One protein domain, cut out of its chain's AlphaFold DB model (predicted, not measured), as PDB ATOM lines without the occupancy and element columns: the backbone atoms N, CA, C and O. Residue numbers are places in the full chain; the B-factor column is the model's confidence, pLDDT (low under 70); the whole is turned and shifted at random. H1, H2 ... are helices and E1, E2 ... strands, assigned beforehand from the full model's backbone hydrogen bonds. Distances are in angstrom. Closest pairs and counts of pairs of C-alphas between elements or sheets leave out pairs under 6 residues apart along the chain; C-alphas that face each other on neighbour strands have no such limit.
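AT A GLANCE: This is residues 5 to 69 and 150 to 189 of the 256 residues of an uncharacterized protein of Mollisia scopiformis (UniProt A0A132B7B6). Four helices make the core: H5 lies in the middle, the helical hairpin of H2 and H3 crosses it steeply on one side, and H4 runs alongside it on the other. A small two-stranded sheet, E1 and E2, lies beyond the last residues of H3, with H1 off the end of E1, and after H5 a long loop leads away to the short H6, where residues 177 to 183 stick out. The printed part has 105 residues, with six named helices and two named strands in the order E1, H1, H2, H3, E2, H4, H5, H6; the class is mostly helix, and the sheet, in the order E1 - E2, is antiparallel. It is compact, with a radius of gyration of the C-alphas of 13.4 A, and spans 37 by 29 by 24 A.

HOW THE PARTS SIT: E1, residues 5 to 7, and E2, residues 51 to 54, are antiparallel neighbours at 149 degrees; N 6 and O 52 are within hydrogen-bond range at 2.8 A, as are N 52 and O 6 at 2.9 A. H3, residues 35 to 45, is near E2, with 5 pairs of C-alphas within 10 A. H2, residues 20 to 29, touches H3 and forms a helical hairpin with it, at a shallow tilt of 7 degrees, opposite ways; their closest C-alphas, of Arg 27 and Asp 41, are 6.3 A apart. H5, residues 155 to 163, is the hub and touches three helices. It touches H3 at a steep tilt of 65 degrees, opposite ways, the closest C-alphas being those of Asn 43 and Ala 162, 5.2 A apart. It touches H2 only just about perpendicular, at 72 degrees, with the C-alphas of Ala 26 and Thr 159 closest at 6.1 A. H4, residues 56 to 64, touches H5 at a shallow tilt of 24 degrees, opposite ways, with the C-alphas of Gln 58 and Ile 161 closest at 5.0 A. H1, residues 9 to 15, and H6, residues 176 to 179, touch no helix. Every O i to N i+4 pair is within hydrogen-bond range in H1, H2, H4 and H5, and 6 of 7 are in H3; H6 is too short for such a pair.

IN THESE COORDINATES: E1 begins at C-alpha 5, (-33.349, 12.310, -4.199). From first to last C-alpha H3 measures 16.0 A, H2 14.5 A, H4 12.3 A, H5 12.2 A and H1 10.1 A. H5 begins at C-alpha 155, (-48.933, 22.635, -7.849), and H6 ends at C-alpha 179, (-30.319, 17.619, -25.162).

THE WHOLE: The C-alphas farthest apart, of Gln 14 and Trp 170, are 38.8 A apart. Residues 70 to 149 are cut out, and C-alphas 69 and 150 are 8.0 A apart across the cut. The link from H5 to H6, 12 residues, is long. Mean pLDDT of the printed part is 75.5; residues 30 to 39, 48 to 49 and 168 to 189 are under 70.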
ATOM      1  N   VAL A   5     -32.344  12.791  -3.253       83.31
ATOM      2  CA  VAL A   5     -33.349  12.310  -4.199       83.31
ATOM      3  C   VAL A   5     -34.620  12.025  -3.428       83.31
ATOM      4  O   VAL A   5     -34.621  11.196  -2.526       83.31
ATOM      5  N   VAL A   6     -35.705  12.693  -3.783       86.56
ATOM      6  CA  VAL A   6     -37.026  12.416  -3.223       86.56
ATOM      7  C   VAL A   6     -37.702  11.334  -4.065       86.56
ATOM      8  O   VAL A   6     -37.872  11.515  -5.269       86.56
ATOM      9  N   ASP A   7     -38.065  10.210  -3.446       88.50
ATOM     10  CA  ASP A   7     -38.823   9.101  -4.041       88.50
ATOM     11  C   ASP A   7     -40.317   9.255  -3.733       88.50
ATOM     12  O   ASP A   7     -40.745   9.192  -2.575       88.50
ATOM     13  N   PHE A   8     -41.111   9.421  -4.789       87.94
ATOM     14  CA  PHE A   8     -42.568   9.528  -4.735       87.94
ATOM     15  C   PHE A   8     -43.278   8.187  -4.975       87.94
ATOM     16  O   PHE A   8     -44.503   8.120  -4.901       87.94
ATOM     17  N   GLY A   9     -42.552   7.101  -5.247       85.12
ATOM     18  CA  GLY A   9     -43.130   5.834  -5.706       85.12
ATOM     19  C   GLY A   9     -44.208   5.267  -4.783       85.12
ATOM     20  O   GLY A   9     -45.229   4.785  -5.262       85.12
ATOM     21  N   LEU A  10     -44.022   5.384  -3.466       85.94
ATOM     22  CA  LEU A  10     -44.987   4.885  -2.484       85.94
ATOM     23  C   LEU A  10     -46.302   5.677  -2.515       85.94
ATOM     24  O   LEU A  10     -47.372   5.076  -2.577       85.94
ATOM     25  N   VAL A  11     -46.230   7.011  -2.521       88.94
ATOM     26  CA  VAL A  11     -47.422   7.876  -2.511       88.94
ATOM     27  C   VAL A  11     -48.159   7.851  -3.850       88.94
ATOM     28  O   VAL A  11     -49.388   7.834  -3.874       88.94
ATOM     29  N   LEU A  12     -47.422   7.766  -4.961       87.81
ATOM     30  CA  LEU A  12     -48.002   7.659  -6.301       87.81
ATOM     31  C   LEU A  12     -48.709   6.321  -6.501       87.81
ATOM     32  O   LEU A  12     -49.813   6.296  -7.038       87.81
ATOM     33  N   HIS A  13     -48.118   5.221  -6.021       87.06
ATOM     34  CA  HIS A  13     -48.738   3.900  -6.096       87.06
ATOM     35  C   HIS A  13     -49.979   3.792  -5.201       87.06
ATOM     36  O   HIS A  13     -50.972   3.198  -5.603       87.06
ATOM     37  N   GLN A  14     -49.955   4.365  -3.992       86.69
ATOM     38  CA  GLN A  14     -51.110   4.336  -3.085       86.69
ATOM     39  C   GLN A  14     -52.317   5.107  -3.624       86.69
ATOM     40  O   GLN A  14     -53.452   4.700  -3.391       86.69
ATOM     41  N   GLN A  15     -52.079   6.217  -4.324       86.94
ATOM     42  CA  GLN A  15     -53.144   7.080  -4.836       86.94
ATOM     43  C   GLN A  15     -53.459   6.831  -6.322       86.94
ATOM     44  O   GLN A  15     -54.408   7.412  -6.841       86.94
ATOM     45  N   SER A  16     -52.695   5.973  -7.009       85.81
ATOM     46  CA  SER A  16     -52.779   5.743  -8.462       85.81
ATOM     47  C   SER A  16     -52.663   7.037  -9.287       85.81
ATOM     48  O   SER A  16     -53.353   7.214 -10.292       85.81
ATOM     49  N   VAL A  17     -51.788   7.959  -8.859       85.69
ATOM     50  CA  VAL A  17     -51.588   9.291  -9.469       85.69
ATOM     51  C   VAL A  17     -50.230   9.369 -10.176       85.69
ATOM     52  O   VAL A  17     -49.268   8.722  -9.774       85.69
ATOM     53  N   SER A  18     -50.135  10.196 -11.222       85.56
ATOM     54  CA  SER A  18     -48.885  10.546 -11.913       85.56
ATOM     55  C   SER A  18     -48.528  12.016 -11.690       85.56
ATOM     56  O   SER A  18     -49.413  12.868 -11.680       85.56
ATOM     57  N   LEU A  19     -47.234  12.333 -11.569       84.94
ATOM     58  CA  LEU A  19     -46.750  13.716 -11.423       84.94
ATOM     59  C   LEU A  19     -46.691  14.488 -12.747       84.94
ATOM     60  O   LEU A  19     -46.586  15.711 -12.740       84.94
ATOM     61  N   LYS A  20     -46.786  13.802 -13.892       84.81
ATOM     62  CA  LYS A  20     -46.650  14.428 -15.214       84.81
ATOM     63  C   LYS A  20     -47.657  15.570 -15.461       84.81
ATOM     64  O   LYS A  20     -47.212  16.648 -15.845       84.81
ATOM     65  N   PRO A  21     -48.971  15.409 -15.185       86.69
ATOM     66  CA  PRO A  21     -49.936  16.493 -15.373       86.69
ATOM     67  C   PRO A  21     -49.623  17.723 -14.515       86.69
ATOM     68  O   PRO A  21     -49.810  18.849 -14.963       86.69
ATOM     69  N   LEU A  22     -49.110  17.509 -13.300       85.19
ATOM     70  CA  LEU A  22     -48.746  18.577 -12.371       85.19
ATOM     71  C   LEU A  22     -47.549  19.387 -12.888       85.19
ATOM     72  O   LEU A  22     -47.571  20.615 -12.869       85.19
ATOM     73  N   VAL A  23     -46.527  18.697 -13.401       83.62
ATOM     74  CA  VAL A  23     -45.352  19.320 -14.031       83.62
ATOM     75  C   VAL A  23     -45.753  20.136 -15.258       83.62
ATOM     76  O   VAL A  23     -45.292  21.265 -15.431       83.62
ATOM     77  N   ASP A  24     -46.627  19.584 -16.098       83.88
ATOM     78  CA  ASP A  24     -47.092  20.268 -17.305       83.88
ATOM     79  C   ASP A  24     -47.937  21.509 -16.959       83.88
ATOM     80  O   ASP A  24     -47.784  22.554 -17.592       83.88
ATOM     81  N   GLN A  25     -48.761  21.450 -15.906       84.94
ATOM     82  CA  GLN A  25     -49.487  22.615 -15.387       84.94
ATOM     83  C   GLN A  25     -48.549  23.706 -14.847       84.94
ATOM     84  O   GLN A  25     -48.731  24.876 -15.188       84.94
ATOM     85  N   ALA A  26     -47.532  23.336 -14.060       83.00
ATOM     86  CA  ALA A  26     -46.563  24.282 -13.491       83.00
ATOM     87  C   ALA A  26     -45.777  25.023 -14.583       83.00
ATOM     88  O   ALA A  26     -45.530  26.226 -14.483       83.00
ATOM     89  N   ARG A  27     -45.432  24.306 -15.657       79.50
ATOM     90  CA  ARG A  27     -44.781  24.870 -16.844       79.50
ATOM     91  C   ARG A  27     -45.691  25.873 -17.555       79.50
ATOM     92  O   ARG A  27     -45.273  26.986 -17.863       79.50
ATOM     93  N   ASN A  28     -46.951  25.502 -17.775       79.56
ATOM     94  CA  ASN A  28     -47.899  26.330 -18.518       79.56
ATOM     95  C   ASN A  28     -48.278  27.625 -17.777       79.56
ATOM     96  O   ASN A  28     -48.443  28.658 -18.424       79.56
ATOM     97  N   GLN A  29     -48.372  27.611 -16.440       76.50
ATOM     98  CA  GLN A  29     -48.658  28.824 -15.654       76.50
ATOM     99  C   GLN A  29     -47.555  29.889 -15.748       76.50
ATOM    100  O   GLN A  29     -47.836  31.076 -15.594       76.50
ATOM    101  N   ASN A  30     -46.312  29.492 -16.031       66.94
ATOM    102  CA  ASN A  30     -45.147  30.375 -15.975       66.94
ATOM    103  C   ASN A  30     -44.619  30.822 -17.352       66.94
ATOM    104  O   ASN A  30     -43.488  31.285 -17.446       66.94
ATOM    105  N   SER A  31     -45.420  30.763 -18.420       59.38
ATOM    106  CA  SER A  31     -44.987  30.947 -19.825       59.38
ATOM    107  C   SER A  31     -44.590  32.384 -20.277       59.38
ATOM    108  O   SER A  31     -44.560  32.664 -21.477       59.38
ATOM    109  N   ASN A  32     -44.251  33.324 -19.386       57.91
ATOM    110  CA  ASN A  32     -44.058  34.755 -19.739       57.91
ATOM    111  C   ASN A  32     -42.680  35.147 -20.367       57.91
ATOM    112  O   ASN A  32     -42.285  36.307 -20.306       57.91
ATOM    113  N   GLY A  33     -41.918  34.216 -20.947       53.44
ATOM    114  CA  GLY A  33     -40.632  34.428 -21.649       53.44
ATOM    115  C   GLY A  33     -39.393  34.956 -20.880       53.44
ATOM    116  O   GLY A  33     -38.439  35.402 -21.523       53.44
ATOM    117  N   THR A  34     -39.345  34.958 -19.542       58.75
ATOM    118  CA  THR A  34     -38.211  35.521 -18.763       58.75
ATOM    119  C   THR A  34     -37.067  34.519 -18.523       58.75
ATOM    120  O   THR A  34     -37.258  33.309 -18.520       58.75
ATOM    121  N   LYS A  35     -35.831  34.996 -18.280       55.66
ATOM    122  CA  LYS A  35     -34.659  34.119 -18.025       55.66
ATOM    123  C   LYS A  35     -34.853  33.177 -16.826       55.66
ATOM    124  O   LYS A  35     -34.405  32.035 -16.890       55.66
ATOM    125  N   THR A  36     -35.536  33.641 -15.781       58.12
ATOM    126  CA  THR A  36     -35.882  32.867 -14.578       58.12
ATOM    127  C   THR A  36     -36.768  31.659 -14.905       58.12
ATOM    128  O   THR A  36     -36.670  30.629 -14.246       58.12
ATOM    129  N   GLN A  37     -37.565  31.728 -15.977       65.25
ATOM    130  CA  GLN A  37     -38.433  30.623 -16.395       65.25
ATOM    131  C   GLN A  37     -37.665  29.469 -17.022       65.25
ATOM    132  O   GLN A  37     -38.003  28.326 -16.767       65.25
ATOM    133  N   HIS A  38     -36.592  29.726 -17.774       66.38
ATOM    134  CA  HIS A  38     -35.803  28.631 -18.349       66.38
ATOM    135  C   HIS A  38     -35.121  27.778 -17.270       66.38
ATOM    136  O   HIS A  38     -34.989  26.568 -17.434       66.38
ATOM    137  N   ALA A  39     -34.700  28.399 -16.163       68.00
ATOM    138  CA  ALA A  39     -34.184  27.669 -15.007       68.00
ATOM    139  C   ALA A  39     -35.298  26.864 -14.318       68.00
ATOM    140  O   ALA A  39     -35.103  25.688 -14.026       68.00
ATOM    141  N   LEU A  40     -36.479  27.463 -14.131       75.88
ATOM    142  CA  LEU A  40     -37.655  26.789 -13.577       75.88
ATOM    143  C   LEU A  40     -38.080  25.582 -14.428       75.88
ATOM    144  O   LEU A  40     -38.236  24.491 -13.891       75.88
ATOM    145  N   ASP A  41     -38.178  25.740 -15.746       73.88
ATOM    146  CA  ASP A  41     -38.526  24.668 -16.681       73.88
ATOM    147  C   ASP A  41     -37.535  23.509 -16.617       73.88
ATOM    148  O   ASP A  41     -37.936  22.347 -16.698       73.88
ATOM    149  N   PHE A  42     -36.245  23.813 -16.474       74.75
ATOM    150  CA  PHE A  42     -35.201  22.807 -16.325       74.75
ATOM    151  C   PHE A  42     -35.293  22.101 -14.964       74.75
ATOM    152  O   PHE A  42     -35.257  20.875 -14.891       74.75
ATOM    153  N   ASN A  43     -35.499  22.849 -13.879       79.94
ATOM    154  CA  ASN A  43     -35.670  22.278 -12.542       79.94
ATOM    155  C   ASN A  43     -36.946  21.420 -12.433       79.94
ATOM    156  O   ASN A  43     -36.938  20.414 -11.723       79.94
ATOM    157  N   LEU A  44     -38.008  21.765 -13.170       79.69
ATOM    158  CA  LEU A  44     -39.217  20.949 -13.322       79.69
ATOM    159  C   LEU A  44     -38.977  19.688 -14.163       79.69
ATOM    160  O   LEU A  44     -39.560  18.650 -13.872       79.69
ATOM    161  N   GLN A  45     -38.120  19.738 -15.187       73.88
ATOM    162  CA  GLN A  45     -37.734  18.548 -15.964       73.88
ATOM    163  C   GLN A  45     -36.928  17.537 -15.136       73.88
ATOM    164  O   GLN A  45     -36.978  16.339 -15.414       73.88
ATOM    165  N   ASN A  46     -36.226  17.995 -14.097       74.31
ATOM    166  CA  ASN A  46     -35.533  17.113 -13.159       74.31
ATOM    167  C   ASN A  46     -36.490  16.304 -12.266       74.31
ATOM    168  O   ASN A  46     -36.048  15.342 -11.634       74.31
ATOM    169  N   LEU A  47     -37.779  16.662 -12.204       77.44
ATOM    170  CA  LEU A  47     -38.803  15.808 -11.607       77.44
ATOM    171  C   LEU A  47     -39.145  14.691 -12.602       77.44
ATOM    172  O   LEU A  47     -40.027  14.821 -13.451       77.44
ATOM    173  N   GLN A  48     -38.412  13.586 -12.499       68.19
ATOM    174  CA  GLN A  48     -38.708  12.357 -13.225       68.19
ATOM    175  C   GLN A  48     -39.961  11.719 -12.631       68.19
ATOM    176  O   GLN A  48     -40.220  11.868 -11.440       68.19
ATOM    177  N   HIS A  49     -40.715  10.972 -13.444       69.19
ATOM    178  CA  HIS A  49     -42.012  10.359 -13.110       69.19
ATOM    179  C   HIS A  49     -42.185   9.895 -11.651       69.19
ATOM    180  O   HIS A  49     -43.277  10.031 -11.098       69.19
ATOM    181  N   ARG A  50     -41.116   9.358 -11.045       76.56
ATOM    182  CA  ARG A  50     -41.059   8.875  -9.662       76.56
ATOM    183  C   ARG A  50     -40.042   9.585  -8.748       76.56
ATOM    184  O   ARG A  50     -40.218   9.528  -7.532       76.56
ATOM    185  N   TYR A  51     -38.995  10.214  -9.280       82.31
ATOM    186  CA  TYR A  51     -37.861  10.709  -8.489       82.31
ATOM    187  C   TYR A  51     -37.560  12.179  -8.770       82.31
ATOM    188  O   TYR A  51     -37.636  12.620  -9.914       82.31
ATOM    189  N   TRP A  52     -37.132  12.920  -7.745       85.00
ATOM    190  CA  TRP A  52     -36.658  14.296  -7.907       85.00
ATOM    191  C   TRP A  52     -35.342  14.527  -7.178       85.00
ATOM    192  O   TRP A  52     -35.290  14.455  -5.952       85.00
ATOM    193  N   ALA A  53     -34.279  14.824  -7.925       82.50
ATOM    194  CA  ALA A  53     -33.023  15.279  -7.343       82.50
ATOM    195  C   ALA A  53     -33.146  16.754  -6.928       82.50
ATOM    196  O   ALA A  53     -33.430  17.612  -7.761       82.50
ATOM    197  N   LEU A  54     -32.922  17.038  -5.645       83.19
ATOM    198  CA  LEU A  54     -33.017  18.357  -5.028       83.19
ATOM    199  C   LEU A  54     -31.647  18.818  -4.513       83.19
ATOM    200  O   LEU A  54     -30.898  18.056  -3.888       83.19
ATOM    201  N   ASN A  55     -31.339  20.094  -4.753       80.31
ATOM    202  CA  ASN A  55     -30.228  20.785  -4.099       80.31
ATOM    203  C   ASN A  55     -30.629  21.226  -2.673       80.31
ATOM    204  O   ASN A  55     -31.771  21.050  -2.256       80.31
ATOM    205  N   ASN A  56     -29.712  21.836  -1.917       80.00
ATOM    206  CA  ASN A  56     -29.980  22.215  -0.523       80.00
ATOM    207  C   ASN A  56     -31.154  23.196  -0.343       80.00
ATOM    208  O   ASN A  56     -31.880  23.079   0.637       80.00
ATOM    209  N   TRP A  57     -31.355  24.150  -1.254       81.75
ATOM    210  CA  TRP A  57     -32.450  25.125  -1.143       81.75
ATOM    211  C   TRP A  57     -33.794  24.515  -1.514       81.75
ATOM    212  O   TRP A  57     -34.800  24.753  -0.853       81.75
ATOM    213  N   GLN A  58     -33.802  23.676  -2.544       86.31
ATOM    214  CA  GLN A  58     -34.984  22.920  -2.931       86.31
ATOM    215  C   GLN A  58     -35.384  21.917  -1.847       86.31
ATOM    216  O   GLN A  58     -36.568  21.735  -1.583       86.31
ATOM    217  N   LEU A  59     -34.400  21.300  -1.185       87.81
ATOM    218  CA  LEU A  59     -34.618  20.435  -0.031       87.81
ATOM    219  C   LEU A  59     -35.246  21.206   1.135       87.81
ATOM    220  O   LEU A  59     -36.162  20.707   1.780       87.81
ATOM    221  N   GLU A  60     -34.768  22.421   1.400       87.62
ATOM    222  CA  GLU A  60     -35.325  23.285   2.439       87.62
ATOM    223  C   GLU A  60     -36.778  23.672   2.133       87.62
ATOM    224  O   GLU A  60     -37.630  23.572   3.014       87.62
ATOM    225  N   ALA A  61     -37.086  24.035   0.884       88.50
ATOM    226  CA  ALA A  61     -38.456  24.290   0.438       88.50
ATOM    227  C   ALA A  61     -39.342  23.038   0.569       88.50
ATOM    228  O   ALA A  61     -40.446  23.109   1.108       88.50
ATOM    229  N   ALA A  62     -38.835  21.867   0.172       90.69
ATOM    230  CA  ALA A  62     -39.541  20.596   0.325       90.69
ATOM    231  C   ALA A  62     -39.817  20.255   1.799       90.69
ATOM    232  O   ALA A  62     -40.892  19.759   2.132       90.69
ATOM    233  N   TRP A  63     -38.873  20.541   2.695       92.19
ATOM    234  CA  TRP A  63     -39.063  20.352   4.129       92.19
ATOM    235  C   TRP A  63     -40.068  21.348   4.719       92.19
ATOM    236  O   TRP A  63     -40.969  20.931   5.445       92.19
ATOM    237  N   ARG A  64     -39.983  22.637   4.361       91.31
ATOM    238  CA  ARG A  64     -40.961  23.658   4.782       91.31
ATOM    239  C   ARG A  64     -42.380  23.340   4.313       91.31
ATOM    240  O   ARG A  64     -43.326  23.559   5.062       91.31
ATOM    241  N   GLY A  65     -42.522  22.780   3.113       91.12
ATOM    242  CA  GLY A  65     -43.799  22.308   2.571       91.12
ATOM    243  C   GLY A  65     -44.303  20.989   3.167       91.12
ATOM    244  O   GLY A  65     -45.318  20.457   2.703       91.12
ATOM    245  N   ASP A  66     -43.605  20.430   4.162       92.56
ATOM    246  CA  ASP A  66     -43.898  19.129   4.771       92.56
ATOM    247  C   ASP A  66     -44.006  18.004   3.716       92.56
ATOM    248  O   ASP A  66     -44.893  17.151   3.733       92.56
ATOM    249  N   LEU A  67     -43.118  18.033   2.719       91.56
ATOM    250  CA  LEU A  67     -43.031  16.995   1.691       91.56
ATOM    251  C   LEU A  67     -42.173  15.812   2.141       91.56
ATOM    252  O   LEU A  67     -42.409  14.680   1.721       91.56
ATOM    253  N   ILE A  68     -41.166  16.084   2.969       92.06
ATOM    254  CA  ILE A  68     -40.124  15.147   3.392       92.06
ATOM    255  C   ILE A  68     -39.770  15.356   4.864       92.06
ATOM    256  O   ILE A  68     -39.945  16.444   5.412       92.06
ATOM    257  N   ASP A  69     -39.216  14.321   5.490       89.00
ATOM    258  CA  ASP A  69     -38.523  14.449   6.772       89.00
ATOM    259  C   ASP A  69     -37.045  14.769   6.559       89.00
ATOM    260  O   ASP A  69     -36.412  14.279   5.618       89.00
ATOM    261  N   LYS A 150     -43.718  12.151   1.747       92.06
ATOM    262  CA  LYS A 150     -44.863  11.926   2.644       92.06
ATOM    263  C   LYS A 150     -46.201  11.977   1.919       92.06
ATOM    264  O   LYS A 150     -47.144  11.294   2.302       92.06
ATOM    265  N   LYS A 151     -46.289  12.829   0.897       91.75
ATOM    266  CA  LYS A 151     -47.523  13.143   0.173       91.75
ATOM    267  C   LYS A 151     -47.238  13.458  -1.287       91.75
ATOM    268  O   LYS A 151     -46.108  13.785  -1.652       91.75
ATOM    269  N   VAL A 152     -48.278  13.378  -2.114       89.44
ATOM    270  CA  VAL A 152     -48.234  13.927  -3.471       89.44
ATOM    271  C   VAL A 152     -48.169  15.458  -3.348       89.44
ATOM    272  O   VAL A 152     -48.984  16.036  -2.624       89.44
ATOM    273  N   PRO A 153     -47.181  16.124  -3.970       90.56
ATOM    274  CA  PRO A 153     -47.002  17.561  -3.827       90.56
ATOM    275  C   PRO A 153     -48.109  18.324  -4.567       90.56
ATOM    276  O   PRO A 153     -48.643  17.856  -5.570       90.56
ATOM    277  N   THR A 154     -48.448  19.515  -4.073       91.81
ATOM    278  CA  THR A 154     -49.386  20.428  -4.741       91.81
ATOM    279  C   THR A 154     -48.684  21.216  -5.847       91.81
ATOM    280  O   THR A 154     -47.456  21.301  -5.883       91.81
ATOM    281  N   LEU A 155     -49.464  21.826  -6.745       89.00
ATOM    282  CA  LEU A 155     -48.933  22.635  -7.849       89.00
ATOM    283  C   LEU A 155     -48.080  23.804  -7.340       89.00
ATOM    284  O   LEU A 155     -46.997  24.067  -7.865       89.00
ATOM    285  N   GLU A 156     -48.555  24.464  -6.285       89.50
ATOM    286  CA  GLU A 156     -47.855  25.564  -5.621       89.50
ATOM    287  C   GLU A 156     -46.510  25.102  -5.061       89.50
ATOM    288  O   GLU A 156     -45.482  25.702  -5.365       89.50
ATOM    289  N   LEU A 157     -46.494  23.976  -4.340       89.81
ATOM    290  CA  LEU A 157     -45.277  23.441  -3.736       89.81
ATOM    291  C   LEU A 157     -44.253  22.992  -4.787       89.81
ATOM    292  O   LEU A 157     -43.062  23.251  -4.640       89.81
ATOM    293  N   VAL A 158     -44.696  22.344  -5.871       89.50
ATOM    294  CA  VAL A 158     -43.804  21.977  -6.986       89.50
ATOM    295  C   VAL A 158     -43.191  23.220  -7.625       89.50
ATOM    296  O   VAL A 158     -41.993  23.237  -7.911       89.50
ATOM    297  N   THR A 159     -43.986  24.270  -7.816       87.44
ATOM    298  CA  THR A 159     -43.514  25.528  -8.403       87.44
ATOM    299  C   THR A 159     -42.531  26.238  -7.472       87.44
ATOM    300  O   THR A 159     -41.488  26.700  -7.934       87.44
ATOM    301  N   GLU A 160     -42.803  26.260  -6.165       86.75
ATOM    302  CA  GLU A 160     -41.907  26.825  -5.151       86.75
ATOM    303  C   GLU A 160     -40.561  26.091  -5.148       86.75
ATOM    304  O   GLU A 160     -39.514  26.712  -5.346       86.75
ATOM    305  N   ILE A 161     -40.577  24.759  -5.033       87.62
ATOM    306  CA  ILE A 161     -39.362  23.932  -5.035       87.62
ATOM    307  C   ILE A 161     -38.583  24.110  -6.348       87.62
ATOM    308  O   ILE A 161     -37.356  24.216  -6.330       87.62
ATOM    309  N   ALA A 162     -39.253  24.177  -7.500       85.06
ATOM    310  CA  ALA A 162     -38.581  24.412  -8.779       85.06
ATOM    311  C   ALA A 162     -37.965  25.819  -8.876       85.06
ATOM    312  O   ALA A 162     -36.888  25.975  -9.459       85.06
ATOM    313  N   SER A 163     -38.610  26.826  -8.279       81.69
ATOM    314  CA  SER A 163     -38.138  28.216  -8.266       81.69
ATOM    315  C   SER A 163     -36.901  28.427  -7.384       81.69
ATOM    316  O   SER A 163     -36.054  29.254  -7.708       81.69
ATOM    317  N   CYS A 164     -36.751  27.633  -6.317       80.06
ATOM    318  CA  CYS A 164     -35.554  27.608  -5.471       80.06
ATOM    319  C   CYS A 164     -34.372  26.832  -6.088       80.06
ATOM    320  O   CYS A 164     -33.308  26.735  -5.471       80.06
ATOM    321  N   GLY A 165     -34.561  26.211  -7.256       75.50
ATOM    322  CA  GLY A 165     -33.526  25.433  -7.926       75.50
ATOM    323  C   GLY A 165     -32.399  26.283  -8.512       75.50
ATOM    324  O   GLY A 165     -32.490  27.506  -8.604       75.50
ATOM    325  N   ALA A 166     -31.317  25.611  -8.907       72.56
ATOM    326  CA  ALA A 166     -30.153  26.285  -9.469       72.56
ATOM    327  C   ALA A 166     -30.466  26.929 -10.816       72.56
ATOM    328  O   ALA A 166     -31.340  26.474 -11.564       72.56
ATOM    329  N   THR A 167     -29.712  27.977 -11.126       70.62
ATOM    330  CA  THR A 167     -29.621  28.489 -12.482       70.62
ATOM    331  C   THR A 167     -28.429  27.866 -13.192       70.62
ATOM    332  O   THR A 167     -27.510  27.354 -12.555       70.62
ATOM    333  N   TYR A 168     -28.480  27.850 -14.521       68.44
ATOM    334  CA  TYR A 168     -27.481  27.177 -15.337       68.44
ATOM    335  C   TYR A 168     -27.012  28.067 -16.479       68.44
ATOM    336  O   TYR A 168     -27.799  28.821 -17.077       68.44
ATOM    337  N   VAL A 169     -25.749  27.898 -16.865       64.50
ATOM    338  CA  VAL A 169     -25.208  28.542 -18.058       64.50
ATOM    339  C   VAL A 169     -25.945  28.011 -19.287       64.50
ATOM    340  O   VAL A 169     -26.212  26.816 -19.429       64.50
ATOM    341  N   TRP A 170     -26.299  28.916 -20.201       61.81
ATOM    342  CA  TRP A 170     -27.012  28.579 -21.440       61.81
ATOM    343  C   TRP A 170     -28.379  27.908 -21.231       61.81
ATOM    344  O   TRP A 170     -28.838  27.195 -22.121       61.81
ATOM    345  N   ALA A 171     -29.071  28.172 -20.113       61.78
ATOM    346  CA  ALA A 171     -30.398  27.604 -19.831       61.78
ATOM    347  C   ALA A 171     -31.394  27.739 -21.005       61.78
ATOM    348  O   ALA A 171     -32.159  26.821 -21.273       61.78
ATOM    349  N   LYS A 172     -31.319  28.830 -21.783       60.16
ATOM    350  CA  LYS A 172     -32.137  29.038 -22.997       60.16
ATOM    351  C   LYS A 172     -31.983  27.940 -24.057       60.16
ATOM    352  O   LYS A 172     -32.937  27.632 -24.761       60.16
ATOM    353  N   ASN A 173     -30.788  27.363 -24.181       58.62
ATOM    354  CA  ASN A 173     -30.473  26.354 -25.192       58.62
ATOM    355  C   ASN A 173     -30.665  24.921 -24.668       58.62
ATOM    356  O   ASN A 173     -30.629  23.980 -25.462       58.62
ATOM    357  N   ARG A 174     -30.916  24.752 -23.361       58.44
ATOM    358  CA  ARG A 174     -31.129  23.467 -22.678       58.44
ATOM    359  C   ARG A 174     -32.593  23.035 -22.721       58.44
ATOM    360  O   ARG A 174     -33.248  22.888 -21.696       58.44
ATOM    361  N   THR A 175     -33.113  22.855 -23.929       56.31
ATOM    362  CA  THR A 175     -34.456  22.296 -24.135       56.31
ATOM    363  C   THR A 175     -34.373  20.782 -24.365       56.31
ATOM    364  O   THR A 175     -33.369  20.317 -24.917       56.31
ATOM    365  N   PRO A 176     -35.424  20.002 -24.036       52.22
ATOM    366  CA  PRO A 176     -35.473  18.561 -24.317       52.22
ATOM    367  C   PRO A 176     -35.158  18.212 -25.779       52.22
ATOM    368  O   PRO A 176     -34.549  17.189 -26.073       52.22
ATOM    369  N   LYS A 177     -35.522  19.111 -26.705       53.25
ATOM    370  CA  LYS A 177     -35.270  18.984 -28.145       53.25
ATOM    371  C   LYS A 177     -33.779  19.046 -28.507       53.25
ATOM    372  O   LYS A 177     -33.377  18.428 -29.486       53.25
ATOM    373  N   ASN A 178     -32.976  19.767 -27.724       47.91
ATOM    374  CA  ASN A 178     -31.550  19.992 -27.977       47.91
ATOM    375  C   ASN A 178     -30.627  19.080 -27.149       47.91
ATOM    376  O   ASN A 178     -29.453  18.962 -27.485       47.91
ATOM    377  N   ILE A 179     -31.122  18.470 -26.065       52.31
ATOM    378  CA  ILE A 179     -30.319  17.619 -25.162       52.31
ATOM    379  C   ILE A 179     -30.343  16.138 -25.581       52.31
ATOM    380  O   ILE A 179     -29.502  15.360 -25.146       52.31
ATOM    381  N   GLY A 180     -31.224  15.758 -26.510       42.12
ATOM    382  CA  GLY A 180     -31.374  14.372 -26.941       42.12
ATOM    383  C   GLY A 180     -32.106  13.555 -25.876       42.12
ATOM    384  O   GLY A 180     -31.746  13.523 -24.705       42.12
ATOM    385  N   THR A 181     -33.154  12.855 -26.288       45.97
ATOM    386  CA  THR A 181     -33.998  12.012 -25.425       45.97
ATOM    387  C   THR A 181     -33.289  10.757 -24.897       45.97
ATOM    388  O   THR A 181     -33.930   9.921 -24.276       45.97
ATOM    389  N   GLY A 182     -31.991  10.588 -25.179       40.88
ATOM    390  CA  GLY A 182     -31.196   9.415 -24.798       40.88
ATOM    391  C   GLY A 182     -30.541   9.509 -23.421       40.88
ATOM    392  O   GLY A 182     -29.908   8.552 -22.990       40.88
ATOM    393  N   PHE A 183     -30.669  10.641 -22.728       42.91
ATOM    394  CA  PHE A 183     -30.193  10.787 -21.356       42.91
ATOM    395  C   PHE A 183     -31.360  10.507 -20.403       42.91
ATOM    396  O   PHE A 183     -31.895  11.399 -19.746       42.91
ATOM    397  N   GLU A 184     -31.802   9.245 -20.395       43.97
ATOM    398  CA  GLU A 184     -32.613   8.692 -19.313       43.97
ATOM    399  C   GLU A 184     -31.719   8.682 -18.072       43.97
ATOM    400  O   GLU A 184     -30.885   7.810 -17.835       43.97
ATOM    401  N   LEU A 185     -31.784   9.804 -17.371       49.56
ATOM    402  CA  LEU A 185     -31.017  10.116 -16.188       49.56
ATOM    403  C   LEU A 185     -31.599   9.350 -15.030       49.56
ATOM    404  O   LEU A 185     -32.343   9.892 -14.215       49.56
ATOM    405  N   ASP A 186     -31.224   8.086 -14.968       45.53
ATOM    406  CA  ASP A 186     -31.738   7.114 -14.019       45.53
ATOM    407  C   ASP A 186     -31.222   7.350 -12.587       45.53
ATOM    408  O   ASP A 186     -31.021   6.395 -11.855       45.53
ATOM    409  N   LEU A 187     -30.955   8.619 -12.211       50.44
ATOM    410  CA  LEU A 187     -31.014   9.218 -10.864       50.44
ATOM    411  C   LEU A 187     -30.267  10.572 -10.733       50.44
ATOM    412  O   LEU A 187     -30.323  11.156  -9.650       50.44
ATOM    413  N   ALA A 188     -29.587  11.119 -11.760       58.41
ATOM    414  CA  ALA A 188     -28.880  12.409 -11.589       58.41
ATOM    415  C   ALA A 188     -28.508  13.179 -12.868       58.41
ATOM    416  O   ALA A 188     -27.662  12.686 -13.604       58.41
ATOM    417  N   PRO A 189     -28.906  14.464 -13.019       58.09
ATOM    418  CA  PRO A 189     -27.852  15.479 -12.991       58.09
ATOM    419  C   PRO A 189     -28.330  16.838 -12.458       58.09
ATOM    420  O   PRO A 189     -29.229  17.483 -12.995       58.09
TER     421      PRO A 189